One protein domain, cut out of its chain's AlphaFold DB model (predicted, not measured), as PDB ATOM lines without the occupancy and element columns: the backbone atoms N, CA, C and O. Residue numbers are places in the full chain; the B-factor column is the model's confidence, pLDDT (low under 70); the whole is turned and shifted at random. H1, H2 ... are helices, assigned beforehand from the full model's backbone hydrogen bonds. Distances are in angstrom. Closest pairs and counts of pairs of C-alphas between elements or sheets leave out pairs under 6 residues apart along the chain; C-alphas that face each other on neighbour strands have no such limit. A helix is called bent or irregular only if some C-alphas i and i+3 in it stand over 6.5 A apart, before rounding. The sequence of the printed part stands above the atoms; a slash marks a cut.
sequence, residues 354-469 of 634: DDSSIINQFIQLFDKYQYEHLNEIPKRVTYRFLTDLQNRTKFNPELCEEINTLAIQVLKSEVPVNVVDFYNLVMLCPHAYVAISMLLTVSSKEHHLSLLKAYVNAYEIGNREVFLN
ATOM      1  N   ASP A 354      32.935 -14.609 133.576       41.62
ATOM      2  CA  ASP A 354      33.339 -13.401 132.825       41.62
ATOM      3  C   ASP A 354      33.651 -13.625 131.317       41.62
ATOM      4  O   ASP A 354      33.551 -12.686 130.518       41.62
ATOM      5  N   ASP A 355      33.937 -14.854 130.866       46.50
ATOM      6  CA  ASP A 355      34.530 -15.121 129.533       46.50
ATOM      7  C   ASP A 355      33.628 -14.853 128.314       46.50
ATOM      8  O   ASP A 355      34.115 -14.502 127.234       46.50
ATOM      9  N   SER A 356      32.301 -14.951 128.451       49.03
ATOM     10  CA  SER A 356      31.387 -14.652 127.330       49.03
ATOM     11  C   SER A 356      31.390 -13.166 126.930       49.03
ATOM     12  O   SER A 356      30.979 -12.820 125.823       49.03
ATOM     13  N   SER A 357      31.884 -12.276 127.796       58.06
ATOM     14  CA  SER A 357      31.958 -10.835 127.533       58.06
ATOM     15  C   SER A 357      33.127 -10.467 126.611       58.06
ATOM     16  O   SER A 357      32.956  -9.677 125.685       58.06
ATOM     17  N   ILE A 358      34.309 -11.054 126.817       64.50
ATOM     18  CA  ILE A 358      35.546 -10.632 126.138       64.50
ATOM     19  C   ILE A 358      35.564 -11.080 124.671       64.50
ATOM     20  O   ILE A 358      35.856 -10.273 123.792       64.50
ATOM     21  N   ILE A 359      35.175 -12.326 124.375       62.69
ATOM     22  CA  ILE A 359      35.091 -12.825 122.986       62.69
ATOM     23  C   ILE A 359      34.099 -11.981 122.169       62.69
ATOM     24  O   ILE A 359      34.382 -11.608 121.030       62.69
ATOM     25  N   ASN A 360      32.968 -11.599 122.769       66.50
ATOM     26  CA  ASN A 360      32.009 -10.696 122.133       66.50
ATOM     27  C   ASN A 360      32.605  -9.305 121.859       66.50
ATOM     28  O   ASN A 360      32.285  -8.712 120.832       66.50
ATOM     29  N   GLN A 361      33.498  -8.797 122.714       75.19
ATOM     30  CA  GLN A 361      34.202  -7.533 122.467       75.19
ATOM     31  C   GLN A 361      35.190  -7.630 121.294       75.19
ATOM     32  O   GLN A 361      35.269  -6.689 120.505       75.19
ATOM     33  N   PHE A 362      35.886  -8.761 121.110       73.12
ATOM     34  CA  PHE A 362      36.710  -8.993 119.913       73.12
ATOM     35  C   PHE A 362      35.871  -8.968 118.630       73.12
ATOM     36  O   PHE A 362      36.232  -8.281 117.676       73.12
ATOM     37  N   ILE A 363      34.739  -9.680 118.618       70.88
ATOM     38  CA  ILE A 363      33.833  -9.735 117.459       70.88
ATOM     39  C   ILE A 363      33.288  -8.336 117.146       70.88
ATOM     40  O   ILE A 363      33.410  -7.867 116.018       70.88
ATOM     41  N   GLN A 364      32.776  -7.625 118.157       79.31
ATOM     42  CA  GLN A 364      32.261  -6.260 117.998       79.31
ATOM     43  C   GLN A 364      33.321  -5.292 117.467       79.31
ATOM     44  O   GLN A 364      33.007  -4.428 116.648       79.31
ATOM     45  N   LEU A 365      34.570  -5.427 117.916       84.25
ATOM     46  CA  LEU A 365      35.675  -4.602 117.448       84.25
ATOM     47  C   LEU A 365      35.992  -4.870 115.969       84.25
ATOM     48  O   LEU A 365      36.112  -3.923 115.191       84.25
ATOM     49  N   PHE A 366      36.114  -6.137 115.567       81.88
ATOM     50  CA  PHE A 366      36.382  -6.484 114.170       81.88
ATOM     51  C   PHE A 366      35.236  -6.049 113.247       81.88
ATOM     52  O   PHE A 366      35.501  -5.446 112.206       81.88
ATOM     53  N   ASP A 367      33.983  -6.233 113.670       80.44
ATOM     54  CA  ASP A 367      32.801  -5.767 112.938       80.44
ATOM     55  C   ASP A 367      32.795  -4.238 112.784       80.44
ATOM     56  O   ASP A 367      32.598  -3.712 111.684       80.44
ATOM     57  N   LYS A 368      33.075  -3.501 113.870       85.19
ATOM     58  CA  LYS A 368      33.120  -2.028 113.890       85.19
ATOM     59  C   LYS A 368      34.113  -1.458 112.877       85.19
ATOM     60  O   LYS A 368      33.841  -0.413 112.285       85.19
ATOM     61  N   TYR A 369      35.244  -2.130 112.670       84.12
ATOM     62  CA  TYR A 369      36.292  -1.697 111.743       84.12
ATOM     63  C   TYR A 369      36.298  -2.462 110.409       84.12
ATOM     64  O   TYR A 369      37.266  -2.347 109.658       84.12
ATOM     65  N   GLN A 370      35.216  -3.185 110.084       79.75
ATOM     66  CA  GLN A 370      35.045  -3.932 108.827       79.75
ATOM     67  C   GLN A 370      36.198  -4.906 108.543       79.75
ATOM     68  O   GLN A 370      36.658  -5.063 107.410       79.75
ATOM     69  N   TYR A 371      36.698  -5.556 109.591       77.50
ATOM     70  CA  TYR A 371      37.766  -6.538 109.494       77.50
ATOM     71  C   TYR A 371      37.174  -7.927 109.225       77.50
ATOM     72  O   TYR A 371      37.124  -8.788 110.096       77.50
ATOM     73  N   GLU A 372      36.673  -8.122 108.003       60.12
ATOM     74  CA  GLU A 372      35.813  -9.262 107.634       60.12
ATOM     75  C   GLU A 372      36.538 -10.621 107.595       60.12
ATOM     76  O   GLU A 372      35.898 -11.675 107.629       60.12
ATOM     77  N   HIS A 373      37.874 -10.627 107.519       68.06
ATOM     78  CA  HIS A 373      38.671 -11.846 107.382       68.06
ATOM     79  C   HIS A 373      39.857 -11.854 108.345       68.06
ATOM     80  O   HIS A 373      40.798 -11.070 108.201       68.06
ATOM     81  N   LEU A 374      39.833 -12.795 109.295       71.62
ATOM     82  CA  LEU A 374      40.992 -13.090 110.130       71.62
ATOM     83  C   LEU A 374      42.111 -13.652 109.250       71.62
ATOM     84  O   LEU A 374      41.945 -14.639 108.534       71.62
ATOM     85  N   ASN A 375      43.268 -13.010 109.308       70.00
ATOM     86  CA  ASN A 375      44.477 -13.476 108.664       70.00
ATOM     87  C   ASN A 375      45.063 -14.647 109.453       70.00
ATOM     88  O   ASN A 375      45.269 -14.560 110.667       70.00
ATOM     89  N   GLU A 376      45.409 -15.719 108.744       70.50
ATOM     90  CA  GLU A 376      46.275 -16.756 109.293       70.50
ATOM     91  C   GLU A 376      47.691 -16.209 109.503       70.50
ATOM     92  O   GLU A 376      48.206 -15.426 108.696       70.50
ATOM     93  N   ILE A 377      48.357 -16.663 110.567       65.38
ATOM     94  CA  ILE A 377      49.776 -16.374 110.787       65.38
ATOM     95  C   ILE A 377      50.571 -17.137 109.716       65.38
ATOM     96  O   ILE A 377      50.560 -18.373 109.712       65.38
ATOM     97  N   PRO A 378      51.286 -16.468 108.793       60.06
ATOM     98  CA  PRO A 378      51.916 -17.192 107.702       60.06
ATOM     99  C   PRO A 378      53.096 -18.025 108.223       60.06
ATOM    100  O   PRO A 378      53.921 -17.553 109.003       60.06
ATOM    101  N   LYS A 379      53.223 -19.269 107.738       52.56
ATOM    102  CA  LYS A 379      54.152 -20.314 108.238       52.56
ATOM    103  C   LYS A 379      55.654 -19.956 108.223       52.56
ATOM    104  O   LYS A 379      56.476 -20.764 108.646       52.56
ATOM    105  N   ARG A 380      56.037 -18.802 107.665       51.41
ATOM    106  CA  ARG A 380      57.424 -18.320 107.517       51.41
ATOM    107  C   ARG A 380      57.527 -16.797 107.648       51.41
ATOM    108  O   ARG A 380      58.163 -16.154 106.813       51.41
ATOM    109  N   VAL A 381      56.892 -16.193 108.647       54.19
ATOM    110  CA  VAL A 381      57.082 -14.756 108.892       54.19
ATOM    111  C   VAL A 381      58.075 -14.538 110.013       54.19
ATOM    112  O   VAL A 381      57.897 -14.988 111.133       54.19
ATOM    113  N   THR A 382      59.114 -13.766 109.717       63.53
ATOM    114  CA  THR A 382      59.797 -12.993 110.749       63.53
ATOM    115  C   THR A 382      58.982 -11.720 110.974       63.53
ATOM    116  O   THR A 382      58.753 -11.001 110.000       63.53
ATOM    117  N   TYR A 383      58.609 -11.373 112.211       82.56
ATOM    118  CA  TYR A 383      57.893 -10.120 112.552       82.56
ATOM    119  C   TYR A 383      58.640  -8.815 112.192       82.56
ATOM    120  O   TYR A 383      58.208  -7.721 112.538       82.56
ATOM    121  N   ARG A 384      59.751  -8.903 111.449       80.94
ATOM    122  CA  ARG A 384      60.524  -7.783 110.897       80.94
ATOM    123  C   ARG A 384      59.670  -6.797 110.098       80.94
ATOM    124  O   ARG A 384      60.002  -5.621 110.062       80.94
ATOM    125  N   PHE A 385      58.581  -7.264 109.480       85.25
ATOM    126  CA  PHE A 385      57.682  -6.412 108.700       85.25
ATOM    127  C   PHE A 385      56.871  -5.428 109.561       85.25
ATOM    128  O   PHE A 385      56.399  -4.430 109.026       85.25
ATOM    129  N   LEU A 386      56.690  -5.687 110.866       88.38
ATOM    130  CA  LEU A 386      55.801  -4.882 111.711       88.38
ATOM    131  C   LEU A 386      56.258  -3.430 111.819       88.38
ATOM    132  O   LEU A 386      55.431  -2.531 111.719       88.38
ATOM    133  N   THR A 387      57.559  -3.179 111.966       86.12
ATOM    134  CA  THR A 387      58.079  -1.806 112.024       86.12
ATOM    135  C   THR A 387      57.867  -1.071 110.698       86.12
ATOM    136  O   THR A 387      57.465   0.090 110.691       86.12
ATOM    137  N   ASP A 388      58.058  -1.751 109.564       85.94
ATOM    138  CA  ASP A 388      57.766  -1.177 108.245       85.94
ATOM    139  C   ASP A 388      56.268  -0.894 108.068       85.94
ATOM    140  O   ASP A 388      55.897   0.125 107.482       85.94
ATOM    141  N   LEU A 389      55.409  -1.774 108.586       89.75
ATOM    142  CA  LEU A 389      53.961  -1.605 108.573       89.75
ATOM    143  C   LEU A 389      53.530  -0.418 109.447       89.75
ATOM    144  O   LEU A 389      52.770   0.422 108.979       89.75
ATOM    145  N   GLN A 390      54.062  -0.294 110.666       94.38
ATOM    146  CA  GLN A 390      53.847   0.860 111.550       94.38
ATOM    147  C   GLN A 390      54.204   2.172 110.845       94.38
ATOM    148  O   GLN A 390      53.398   3.093 110.808       94.38
ATOM    149  N   ASN A 391      55.362   2.226 110.185       88.19
ATOM    150  CA  ASN A 391      55.821   3.427 109.485       88.19
ATOM    151  C   ASN A 391      54.943   3.826 108.284       88.19
ATOM    152  O   ASN A 391      54.930   4.994 107.893       88.19
ATOM    153  N   ARG A 392      54.241   2.871 107.660       90.69
ATOM    154  CA  ARG A 392      53.366   3.113 106.496       90.69
ATOM    155  C   ARG A 392      51.907   3.347 106.878       90.69
ATOM    156  O   ARG A 392      51.157   3.905 106.077       90.69
ATOM    157  N   THR A 393      51.504   2.933 108.073       91.31
ATOM    158  CA  THR A 393      50.136   3.061 108.570       91.31
ATOM    159  C   THR A 393      49.985   4.357 109.359       91.31
ATOM    160  O   THR A 393      50.792   4.678 110.226       91.31
ATOM    161  N   LYS A 394      48.926   5.124 109.092       92.12
ATOM    162  CA  LYS A 394      48.634   6.334 109.871       92.12
ATOM    163  C   LYS A 394      48.230   5.943 111.298       92.12
ATOM    164  O   LYS A 394      47.337   5.119 111.475       92.12
ATOM    165  N   PHE A 395      48.852   6.560 112.302       93.94
ATOM    166  CA  PHE A 395      48.486   6.345 113.702       93.94
ATOM    167  C   PHE A 395      47.038   6.791 113.969       93.94
ATOM    168  O   PHE A 395      46.670   7.929 113.665       93.94
ATOM    169  N   ASN A 396      46.234   5.885 114.531       93.81
ATOM    170  CA  ASN A 396      44.865   6.135 114.972       93.81
ATOM    171  C   ASN A 396      44.802   5.960 116.504       93.81
ATOM    172  O   ASN A 396      44.869   4.818 116.964       93.81
ATOM    173  N   PRO A 397      44.715   7.054 117.286       92.50
ATOM    174  CA  PRO A 397      44.765   6.985 118.743       92.50
ATOM    175  C   PRO A 397      43.561   6.251 119.339       92.50
ATOM    176  O   PRO A 397      43.759   5.407 120.203       92.50
ATOM    177  N   GLU A 398      42.349   6.497 118.831       92.88
ATOM    178  CA  GLU A 398      41.114   5.882 119.343       92.88
ATOM    179  C   GLU A 398      41.136   4.359 119.167       92.88
ATOM    180  O   GLU A 398      40.935   3.615 120.121       92.88
ATOM    181  N   LEU A 399      41.473   3.886 117.960       92.44
ATOM    182  CA  LEU A 399      41.584   2.450 117.674       92.44
ATOM    183  C   LEU A 399      42.703   1.787 118.494       92.44
ATOM    184  O   LEU A 399      42.563   0.655 118.952       92.44
ATOM    185  N   CYS A 400      43.834   2.476 118.664       94.06
ATOM    186  CA  CYS A 400      44.951   1.975 119.460       94.06
ATOM    187  C   CYS A 400      44.567   1.823 120.939       94.06
ATOM    188  O   CYS A 400      44.876   0.801 121.549       94.06
ATOM    189  N   GLU A 401      43.880   2.814 121.507       92.38
ATOM    190  CA  GLU A 401      43.402   2.787 122.890       92.38
ATOM    191  C   GLU A 401      42.360   1.686 123.115       92.38
ATOM    192  O   GLU A 401      42.465   0.939 124.089       92.38
ATOM    193  N   GLU A 402      41.411   1.521 122.190       92.62
ATOM    194  CA  GLU A 402      40.385   0.476 122.256       92.62
ATOM    195  C   GLU A 402      41.010  -0.929 122.235       92.62
ATOM    196  O   GLU A 402      40.723  -1.751 123.109       92.62
ATOM    197  N   ILE A 403      41.955  -1.180 121.320       92.75
ATOM    198  CA  ILE A 403      42.675  -2.461 121.242       92.75
ATOM    199  C   ILE A 403      43.541  -2.698 122.478       92.75
ATOM    200  O   ILE A 403      43.545  -3.802 123.018       92.75
ATOM    201  N   ASN A 404      44.285  -1.690 122.941       92.25
ATOM    202  CA  ASN A 404      45.124  -1.841 124.129       92.25
ATOM    203  C   ASN A 404      44.281  -2.106 125.382       92.25
ATOM    204  O   ASN A 404      44.684  -2.902 126.222       92.25
ATOM    205  N   THR A 405      43.108  -1.482 125.496       90.25
ATOM    206  CA  THR A 405      42.176  -1.716 126.607       90.25
ATOM    207  C   THR A 405      41.647  -3.144 126.582       90.25
ATOM    208  O   THR A 405      41.712  -3.826 127.605       90.25
ATOM    209  N   LEU A 406      41.195  -3.622 125.418       87.38
ATOM    210  CA  LEU A 406      40.749  -5.004 125.241       87.38
ATOM    211  C   LEU A 406      41.874  -5.992 125.573       87.38
ATOM    212  O   LEU A 406      41.673  -6.951 126.309       87.38
ATOM    213  N   ALA A 407      43.091  -5.713 125.110       86.50
ATOM    214  CA  ALA A 407      44.264  -6.501 125.445       86.50
ATOM    215  C   ALA A 407      44.526  -6.526 126.969       86.50
ATOM    216  O   ALA A 407      44.664  -7.594 127.557       86.50
ATOM    217  N   ILE A 408      44.520  -5.382 127.659       85.12
ATOM    218  CA  ILE A 408      44.688  -5.341 129.125       85.12
ATOM    219  C   ILE A 408      43.605  -6.163 129.837       85.12
ATOM    220  O   ILE A 408      43.909  -6.828 130.827       85.12
ATOM    221  N   GLN A 409      42.359  -6.129 129.359       83.25
ATOM    222  CA  GLN A 409      41.287  -6.956 129.917       83.25
ATOM    223  C   GLN A 409      41.585  -8.445 129.750       83.25
ATOM    224  O   GLN A 409      41.453  -9.183 130.720       83.25
ATOM    225  N   VAL A 410      42.077  -8.866 128.579       74.38
ATOM    226  CA  VAL A 410      42.482 -10.261 128.361       74.38
ATOM    227  C   VAL A 410      43.650 -10.658 129.270       74.38
ATOM    228  O   VAL A 410      43.616 -11.735 129.845       74.38
ATOM    229  N   LEU A 411      44.653  -9.795 129.480       70.75
ATOM    230  CA  LEU A 411      45.755 -10.088 130.422       70.75
ATOM    231  C   LEU A 411      45.286 -10.257 131.868       70.75
ATOM    232  O   LEU A 411      45.947 -10.935 132.646       70.75
ATOM    233  N   LYS A 412      44.206  -9.569 132.244       72.12
ATOM    234  CA  LYS A 412      43.625  -9.638 133.589       72.12
ATOM    235  C   LYS A 412      42.627 -10.781 133.747       72.12
ATOM    236  O   LYS A 412      42.265 -11.090 134.875       72.12
ATOM    237  N   SER A 413      42.175 -11.355 132.640       61.25
ATOM    238  CA  SER A 413      41.342 -12.551 132.614       61.25
ATOM    239  C   SER A 413      42.206 -13.810 132.565       61.25
ATOM    240  O   SER A 413      43.299 -13.784 132.008       61.25
ATOM    241  N   GLU A 414      41.693 -14.929 133.069       51.53
ATOM    242  CA  GLU A 414      42.342 -16.246 132.946       51.53
ATOM    243  C   GLU A 414      42.077 -16.912 131.572       51.53
ATOM    244  O   GLU A 414      42.364 -18.088 131.348       51.53
ATOM    245  N   VAL A 415      41.573 -16.135 130.600       52.62
ATOM    246  CA  VAL A 415      41.276 -16.589 129.235       52.62
ATOM    247  C   VAL A 415      42.559 -17.027 128.513       52.62
ATOM    248  O   VAL A 415      43.524 -16.256 128.436       52.62
ATOM    249  N   PRO A 416      42.568 -18.214 127.872       50.41
ATOM    250  CA  PRO A 416      43.681 -18.652 127.041       50.41
ATOM    251  C   PRO A 416      43.982 -17.651 125.917       50.41
ATOM    252  O   PRO A 416      43.179 -17.417 125.014       50.41
ATOM    253  N   VAL A 417      45.185 -17.081 125.954       57.03
ATOM    254  CA  VAL A 417      45.695 -16.125 124.965       57.03
ATOM    255  C   VAL A 417      45.914 -16.839 123.623       57.03
ATOM    256  O   VAL A 417      46.872 -17.595 123.455       57.03
ATOM    257  N   ASN A 418      45.052 -16.591 122.635       67.00
ATOM    258  CA  ASN A 418      45.207 -17.133 121.284       67.00
ATOM    259  C   ASN A 418      46.062 -16.199 120.412       67.00
ATOM    260  O   ASN A 418      45.683 -15.069 120.103       67.00
ATOM    261  N   VAL A 419      47.220 -16.695 119.968       69.81
ATOM    262  CA  VAL A 419      48.187 -15.948 119.141       69.81
ATOM    263  C   VAL A 419      47.550 -15.373 117.872       69.81
ATOM    264  O   VAL A 419      47.944 -14.299 117.416       69.81
ATOM    265  N   VAL A 420      46.561 -16.070 117.303       75.25
ATOM    266  CA  VAL A 420      45.861 -15.645 116.082       75.25
ATOM    267  C   VAL A 420      45.056 -14.371 116.325       75.25
ATOM    268  O   VAL A 420      45.072 -13.476 115.479       75.25
ATOM    269  N   ASP A 421      44.417 -14.238 117.483       76.25
ATOM    270  CA  ASP A 421      43.569 -13.085 117.789       76.25
ATOM    271  C   ASP A 421      44.424 -11.826 117.963       76.25
ATOM    272  O   ASP A 421      44.166 -10.798 117.335       76.25
ATOM    273  N   PHE A 422      45.536 -11.928 118.695       81.62
ATOM    274  CA  PHE A 422      46.483 -10.816 118.845       81.62
ATOM    275  C   PHE A 422      47.215 -10.473 117.557       81.62
ATOM    276  O   PHE A 422      47.473  -9.299 117.293       81.62
ATOM    277  N   TYR A 423      47.514 -11.468 116.720       85.44
ATOM    278  CA  TYR A 423      48.055 -11.212 115.392       85.44
ATOM    279  C   TYR A 423      47.089 -10.351 114.579       85.44
ATOM    280  O   TYR A 423      47.499  -9.339 114.017       85.44
ATOM    281  N   ASN A 424      45.801 -10.690 114.585       86.19
ATOM    282  CA  ASN A 424      44.782  -9.933 113.868       86.19
ATOM    283  C   ASN A 424      44.527  -8.544 114.467       86.19
ATOM    284  O   ASN A 424      44.397  -7.585 113.710       86.19
ATOM    285  N   LEU A 425      44.580  -8.387 115.794       88.69
ATOM    286  CA  LEU A 425      44.566  -7.065 116.434       88.69
ATOM    287  C   LEU A 425      45.749  -6.193 115.988       88.69
ATOM    288  O   LEU A 425      45.568  -5.014 115.692       88.69
ATOM    289  N   VAL A 426      46.954  -6.762 115.892       90.69
ATOM    290  CA  VAL A 426      48.147  -6.041 115.418       90.69
ATOM    291  C   VAL A 426      48.070  -5.746 113.918       90.69
ATOM    292  O   VAL A 426      48.522  -4.693 113.474       90.69
ATOM    293  N   MET A 427      47.469  -6.628 113.119       89.38
ATOM    294  CA  MET A 427      47.223  -6.358 111.701       89.38
ATOM    295  C   MET A 427      46.169  -5.262 111.496       89.38
ATOM    296  O   MET A 427      46.301  -4.471 110.562       89.38
ATOM    297  N   LEU A 428      45.163  -5.184 112.373       89.88
ATOM    298  CA  LEU A 428      44.163  -4.117 112.393       89.88
ATOM    299  C   LEU A 428      44.772  -2.781 112.855       89.88
ATOM    300  O   LEU A 428      44.559  -1.746 112.225       89.88
ATOM    301  N   CYS A 429      45.567  -2.798 113.927       93.38
ATOM    302  CA  CYS A 429      46.289  -1.637 114.437       93.38
ATOM    303  C   CYS A 429      47.743  -1.991 114.787       93.38
ATOM    304  O   CYS A 429      48.043  -2.394 115.914       93.38
ATOM    305  N   PRO A 430      48.691  -1.731 113.869       94.31
ATOM    306  CA  PRO A 430      50.110  -2.036 114.079       94.31
ATOM    307  C   PRO A 430      50.757  -1.274 115.240       94.31
ATOM    308  O   PRO A 430      51.874  -1.594 115.634       94.31
ATOM    309  N   HIS A 431      50.087  -0.246 115.766       96.19
ATOM    310  CA  HIS A 431      50.559   0.602 116.861       96.19
ATOM    311  C   HIS A 431      50.020   0.174 118.237       96.19
ATOM    312  O   HIS A 431      50.365   0.801 119.238       96.19
ATOM    313  N   ALA A 432      49.196  -0.877 118.308       95.69
ATOM    314  CA  ALA A 432      48.649  -1.396 119.559       95.69
ATOM    315  C   ALA A 432      49.721  -2.147 120.369       95.69
ATOM    316  O   ALA A 432      49.886  -3.363 120.269       95.69
ATOM    317  N   TYR A 433      50.496  -1.402 121.156       94.75
ATOM    318  CA  TYR A 433      51.665  -1.916 121.868       94.75
ATOM    319  C   TYR A 433      51.335  -2.995 122.912       94.75
ATOM    320  O   TYR A 433      52.140  -3.905 123.090       94.75
ATOM    321  N   VAL A 434      50.163  -2.990 123.556       92.38
ATOM    322  CA  VAL A 434      49.794  -4.075 124.490       92.38
ATOM    323  C   VAL A 434      49.561  -5.384 123.729       92.38
ATOM    324  O   VAL A 434      50.070  -6.425 124.137       92.38
ATOM    325  N   ALA A 435      48.897  -5.330 122.570       91.44
ATOM    326  CA  ALA A 435      48.708  -6.504 121.715       91.44
ATOM    327  C   ALA A 435      50.046  -7.051 121.176       91.44
ATOM    328  O   ALA A 435      50.247  -8.263 121.121       91.44
ATOM    329  N   ILE A 436      51.007  -6.175 120.846       93.38
ATOM    330  CA  ILE A 436      52.371  -6.597 120.474       93.38
ATOM    331  C   ILE A 436      53.081  -7.278 121.654       93.38
ATOM    332  O   ILE A 436      53.766  -8.280 121.452       93.38
ATOM    333  N   SER A 437      52.912  -6.766 122.878       91.12
ATOM    334  CA  SER A 437      53.470  -7.384 124.090       91.12
ATOM    335  C   SER A 437      52.927  -8.800 124.306       91.12
ATOM    336  O   SER A 437      53.679  -9.719 124.612       91.12
ATOM    337  N   MET A 438      51.643  -9.030 124.041       87.56
ATOM    338  CA  MET A 438      51.063 -10.377 124.114       87.56
ATOM    339  C   MET A 438      51.584 -11.302 123.023       87.56
ATOM    340  O   MET A 438      51.865 -12.463 123.290       87.56
ATOM    341  N   LEU A 439      51.784 -10.804 121.799       87.00
ATOM    342  CA  LEU A 439      52.463 -11.596 120.771       87.00
ATOM    343  C   LEU A 439      53.878 -11.989 121.208       87.00
ATOM    344  O   LEU A 439      54.327 -13.086 120.882       87.00
ATOM    345  N   LEU A 440      54.579 -11.129 121.951       88.00
ATOM    346  CA  LEU A 440      55.908 -11.429 122.476       88.00
ATOM    347  C   LEU A 440      55.892 -12.602 123.472       88.00
ATOM    348  O   LEU A 440      56.790 -13.440 123.395       88.00
ATOM    349  N   THR A 441      54.883 -12.706 124.349       83.88
ATOM    350  CA  THR A 441      54.808 -13.775 125.370       83.88
ATOM    351  C   THR A 441      54.558 -15.161 124.778       83.88
ATOM    352  O   THR A 441      55.016 -16.158 125.333       83.88
ATOM    353  N   VAL A 442      53.880 -15.230 123.631       78.69
ATOM    354  CA  VAL A 442      53.503 -16.488 122.959       78.69
ATOM    355  C   VAL A 442      54.402 -16.857 121.770       78.69
ATOM    356  O   VAL A 442      54.300 -17.960 121.234       78.69
ATOM    357  N   SER A 443      55.288 -15.955 121.332       80.69
ATOM    358  CA  SER A 443      56.172 -16.173 120.176       80.69
ATOM    359  C   SER A 443      57.494 -16.858 120.539       80.69
ATOM    360  O   SER A 443      58.041 -16.689 121.630       80.69
ATOM    361  N   SER A 444      58.074 -17.580 119.573       82.62
ATOM    362  CA  SER A 444      59.409 -18.185 119.682       82.62
ATOM    363  C   SER A 444      60.526 -17.130 119.821       82.62
ATOM    364  O   SER A 444      60.426 -16.010 119.313       82.62
ATOM    365  N   LYS A 445      61.643 -17.501 120.470       85.00
ATOM    366  CA  LYS A 445      62.779 -16.593 120.760       85.00
ATOM    367  C   LYS A 445      63.357 -15.889 119.524       85.00
ATOM    368  O   LYS A 445      63.790 -14.745 119.607       85.00
ATOM    369  N   GLU A 446      63.330 -16.537 118.360       83.88
ATOM    370  CA  GLU A 446      63.802 -15.969 117.084       83.88
ATOM    371  C   GLU A 446      63.020 -14.720 116.631       83.88
ATOM    372  O   GLU A 446      63.491 -13.946 115.792       83.88
ATOM    373  N   HIS A 447      61.830 -14.498 117.188       85.75
ATOM    374  CA  HIS A 447      60.974 -13.356 116.888       85.75
ATOM    375  C   HIS A 447      61.114 -12.201 117.884       85.75
ATOM    376  O   HIS A 447      60.781 -11.064 117.533       85.75
ATOM    377  N   HIS A 448      61.652 -12.458 119.081       91.38
ATOM    378  CA  HIS A 448      61.653 -11.512 120.203       91.38
ATOM    379  C   HIS A 448      62.298 -10.173 119.854       91.38
ATOM    380  O   HIS A 448      61.684  -9.136 120.077       91.38
ATOM    381  N   LEU A 449      63.465 -10.163 119.199       92.31
ATOM    382  CA  LEU A 449      64.130  -8.909 118.818       92.31
ATOM    383  C   LEU A 449      63.276  -8.040 117.877       92.31
ATOM    384  O   LEU A 449      63.316  -6.814 117.955       92.31
ATOM    385  N   SER A 450      62.522  -8.657 116.959       91.56
ATOM    386  CA  SER A 450      61.677  -7.910 116.015       91.56
ATOM    387  C   SER A 450      60.420  -7.376 116.704       91.56
ATOM    388  O   SER A 450      60.053  -6.223 116.492       91.56
ATOM    389  N   LEU A 451      59.800  -8.191 117.560       93.62
ATOM    390  CA  LEU A 451      58.614  -7.817 118.331       93.62
ATOM    391  C   LEU A 451      58.920  -6.740 119.376       93.62
ATOM    392  O   LEU A 451      58.189  -5.762 119.448       93.62
ATOM    393  N   LEU A 452      60.034  -6.847 120.109       96.12
ATOM    394  CA  LEU A 452      60.477  -5.828 121.067       96.12
ATOM    395  C   LEU A 452      60.714  -4.473 120.388       96.12
ATOM    396  O   LEU A 452      60.275  -3.439 120.883       96.12
ATOM    397  N   LYS A 453      61.355  -4.460 119.213       95.06
ATOM    398  CA  LYS A 453      61.532  -3.226 118.429       95.06
ATOM    399  C   LYS A 453      60.202  -2.637 117.968       95.06
ATOM    400  O   LYS A 453      60.019  -1.424 118.043       95.06
ATOM    401  N   ALA A 454      59.285  -3.481 117.494       95.69
ATOM    402  CA  ALA A 454      57.946  -3.052 117.103       95.69
ATOM    403  C   ALA A 454      57.150  -2.513 118.304       95.69
ATOM    404  O   ALA A 454      56.458  -1.510 118.158       95.69
ATOM    405  N   TYR A 455      57.290  -3.129 119.481       96.81
ATOM    406  CA  TYR A 455      56.686  -2.683 120.734       96.81
ATOM    407  C   TYR A 455      57.196  -1.296 121.134       96.81
ATOM    408  O   TYR A 455      56.393  -0.383 121.295       96.81
ATOM    409  N   VAL A 456      58.519  -1.108 121.211       96.38
ATOM    410  CA  VAL A 456      59.146   0.183 121.554       96.38
ATOM    411  C   VAL A 456      58.693   1.284 120.593       96.38
ATOM    412  O   VAL A 456      58.299   2.361 121.033       96.38
ATOM    413  N   ASN A 457      58.683   1.007 119.285       95.50
ATOM    414  CA  ASN A 457      58.241   1.971 118.277       95.50
ATOM    415  C   ASN A 457      56.748   2.322 118.420       95.50
ATOM    416  O   ASN A 457      56.384   3.497 118.436       95.50
ATOM    417  N   ALA A 458      55.879   1.318 118.573       96.31
ATOM    418  CA  ALA A 458      54.446   1.516 118.794       96.31
ATOM    419  C   ALA A 458      54.161   2.321 120.069       96.31
ATOM    420  O   ALA A 458      53.324   3.223 120.057       96.31
ATOM    421  N   TYR A 459      54.883   2.020 121.148       95.69
ATOM    422  CA  TYR A 459      54.756   2.700 122.428       95.69
ATOM    423  C   TYR A 459      55.129   4.181 122.330       95.69
ATOM    424  O   TYR A 459      54.389   5.038 122.814       95.69
ATOM    425  N   GLU A 460      56.247   4.494 121.665       94.81
ATOM    426  CA  GLU A 460      56.715   5.869 121.445       94.81
ATOM    427  C   GLU A 460      55.746   6.688 120.589       94.81
ATOM    428  O   GLU A 460      55.484   7.853 120.889       94.81
ATOM    429  N   ILE A 461      55.172   6.069 119.554       93.81
ATOM    430  CA  ILE A 461      54.155   6.704 118.711       93.81
ATOM    431  C   ILE A 461      52.873   6.953 119.516       93.81
ATOM    432  O   ILE A 461      52.326   8.056 119.468       93.81
ATOM    433  N   GLY A 462      52.417   5.950 120.274       91.88
ATOM    434  CA  GLY A 462      51.182   6.008 121.053       91.88
ATOM    435  C   GLY A 462      51.224   6.984 122.228       91.88
ATOM    436  O   GLY A 462      50.207   7.582 122.559       91.88
ATOM    437  N   ASN A 463      52.402   7.190 122.819       92.25
ATOM    438  CA  ASN A 463      52.589   7.999 124.024       92.25
ATOM    439  C   ASN A 463      53.485   9.220 123.772       92.25
ATOM    440  O   ASN A 463      54.240   9.636 124.646       92.25
ATOM    441  N   ARG A 464      53.429   9.816 122.576       91.88
ATOM    442  CA  ARG A 464      54.341  10.900 122.165       91.88
ATOM    443  C   ARG A 464      54.446  12.053 123.175       91.88
ATOM    444  O   ARG A 464      55.546  12.547 123.413       91.88
ATOM    445  N   GLU A 465      53.330  12.459 123.779       89.44
ATOM    446  CA  GLU A 465      53.291  13.538 124.780       89.44
ATOM    447  C   GLU A 465      54.108  13.214 126.037       89.44
ATOM    448  O   GLU A 465      54.784  14.093 126.571       89.44
ATOM    449  N   VAL A 466      54.129  11.945 126.457       91.31
ATOM    450  CA  VAL A 466      54.938  11.472 127.590       91.31
ATOM    451  C   VAL A 466      56.427  11.685 127.313       91.31
ATOM    452  O   VAL A 466      57.176  12.062 128.202       91.31
ATOM    453  N   PHE A 467      56.879  11.514 126.072       91.38
ATOM    454  CA  PHE A 467      58.287  11.717 125.716       91.38
ATOM    455  C   PHE A 467      58.658  13.188 125.490       91.38
ATOM    456  O   PHE A 467      59.838  13.539 125.598       91.38
ATOM    457  N   LEU A 468      57.674  14.041 125.183       90.25
ATOM    458  CA  LEU A 468      57.842  15.496 125.123       90.25
ATOM    459  C   LEU A 468      57.917  16.106 126.527       90.25
ATOM    460  O   LEU A 468      58.729  17.002 126.754       90.25
ATOM    461  N   ASN A 469      57.114  15.593 127.462       90.25
ATOM    462  CA  ASN A 469      57.029  16.054 128.845       90.25
ATOM    463  C   ASN A 469      57.108  14.858 129.819       90.25
ATOM    464  O   ASN A 469      56.085  14.470 130.390       90.25
TER     465      ASN A 469
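What this domain is: This is residues 354 to 469 of the 634 residues of an uncharacterized protein of Tenericutes bacterium GWE2_38_8 (UniProt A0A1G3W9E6). Five helices in the order H1, H3, H5, H6, H2 make an arc curved round H4, with the long link of residues 369 to 384 crossing the open side from H1 to H2 and the short H7 sticking out at the end. H3, H4 and H5 form an up-and-down bundle, each running against the one before it. The printed part has 116 residues with seven named helices, H1 to H7 along the chain, and no named strand: all helix. It is compact, with a radius of gyration of the C-alphas of 13.8 A, and spans 38 by 36 by 27 A.

Where its parts are: H1, residues 355 to 368, begins at C-alpha 355 (34.530, -15.121, 129.533) and is 20.4 A long. H2 is residues 385 to 392, H3 residues 397 to 412 with 22.3 A, H4 residues 419 to 428 and H5 residues 433 to 442. H6, residues 445 to 462, measures 25.4 A and is irregular: C-alphas 446 and 449 are 7.3 A apart. H7, residues 464 to 468, ends at C-alpha 468 (57.842, 15.496, 125.123).

How they stand to each other: H5 is the hub. It touches H6 at a shallow tilt of 12 degrees, opposite ways, a hairpin; the closest C-alphas, Tyr 433 and Tyr 455, are 5.2 A apart. H4 and H5 form another hairpin, closest at C-alphas 422 and 435, 5.6 A. H3 touches H5 with residues 403 to 408 alone, closest at C-alphas 404 and 434, 5.2 A. H1 touches H3, closest at C-alphas 358 and 410, 7.3 A; H2 touches H6, closest at C-alphas 387 and 454, 5.2 A. Every O i to N i+4 pair is within hydrogen-bond range in H2, H3, H4, H5 and H7, against 8 of 10 in H1 and 12 of 14 in H6.

The domain as a whole: The C-alphas farthest apart, of Lys 379 and Asn 469, are 41.9 A apart. The printed part has no cut, and the link from H1 to H2 is long. Residues 464 to 469 stand free. pLDDT is under 70 in residues 354 to 360, 372 to 373, 377 to 382 and 413 to 419.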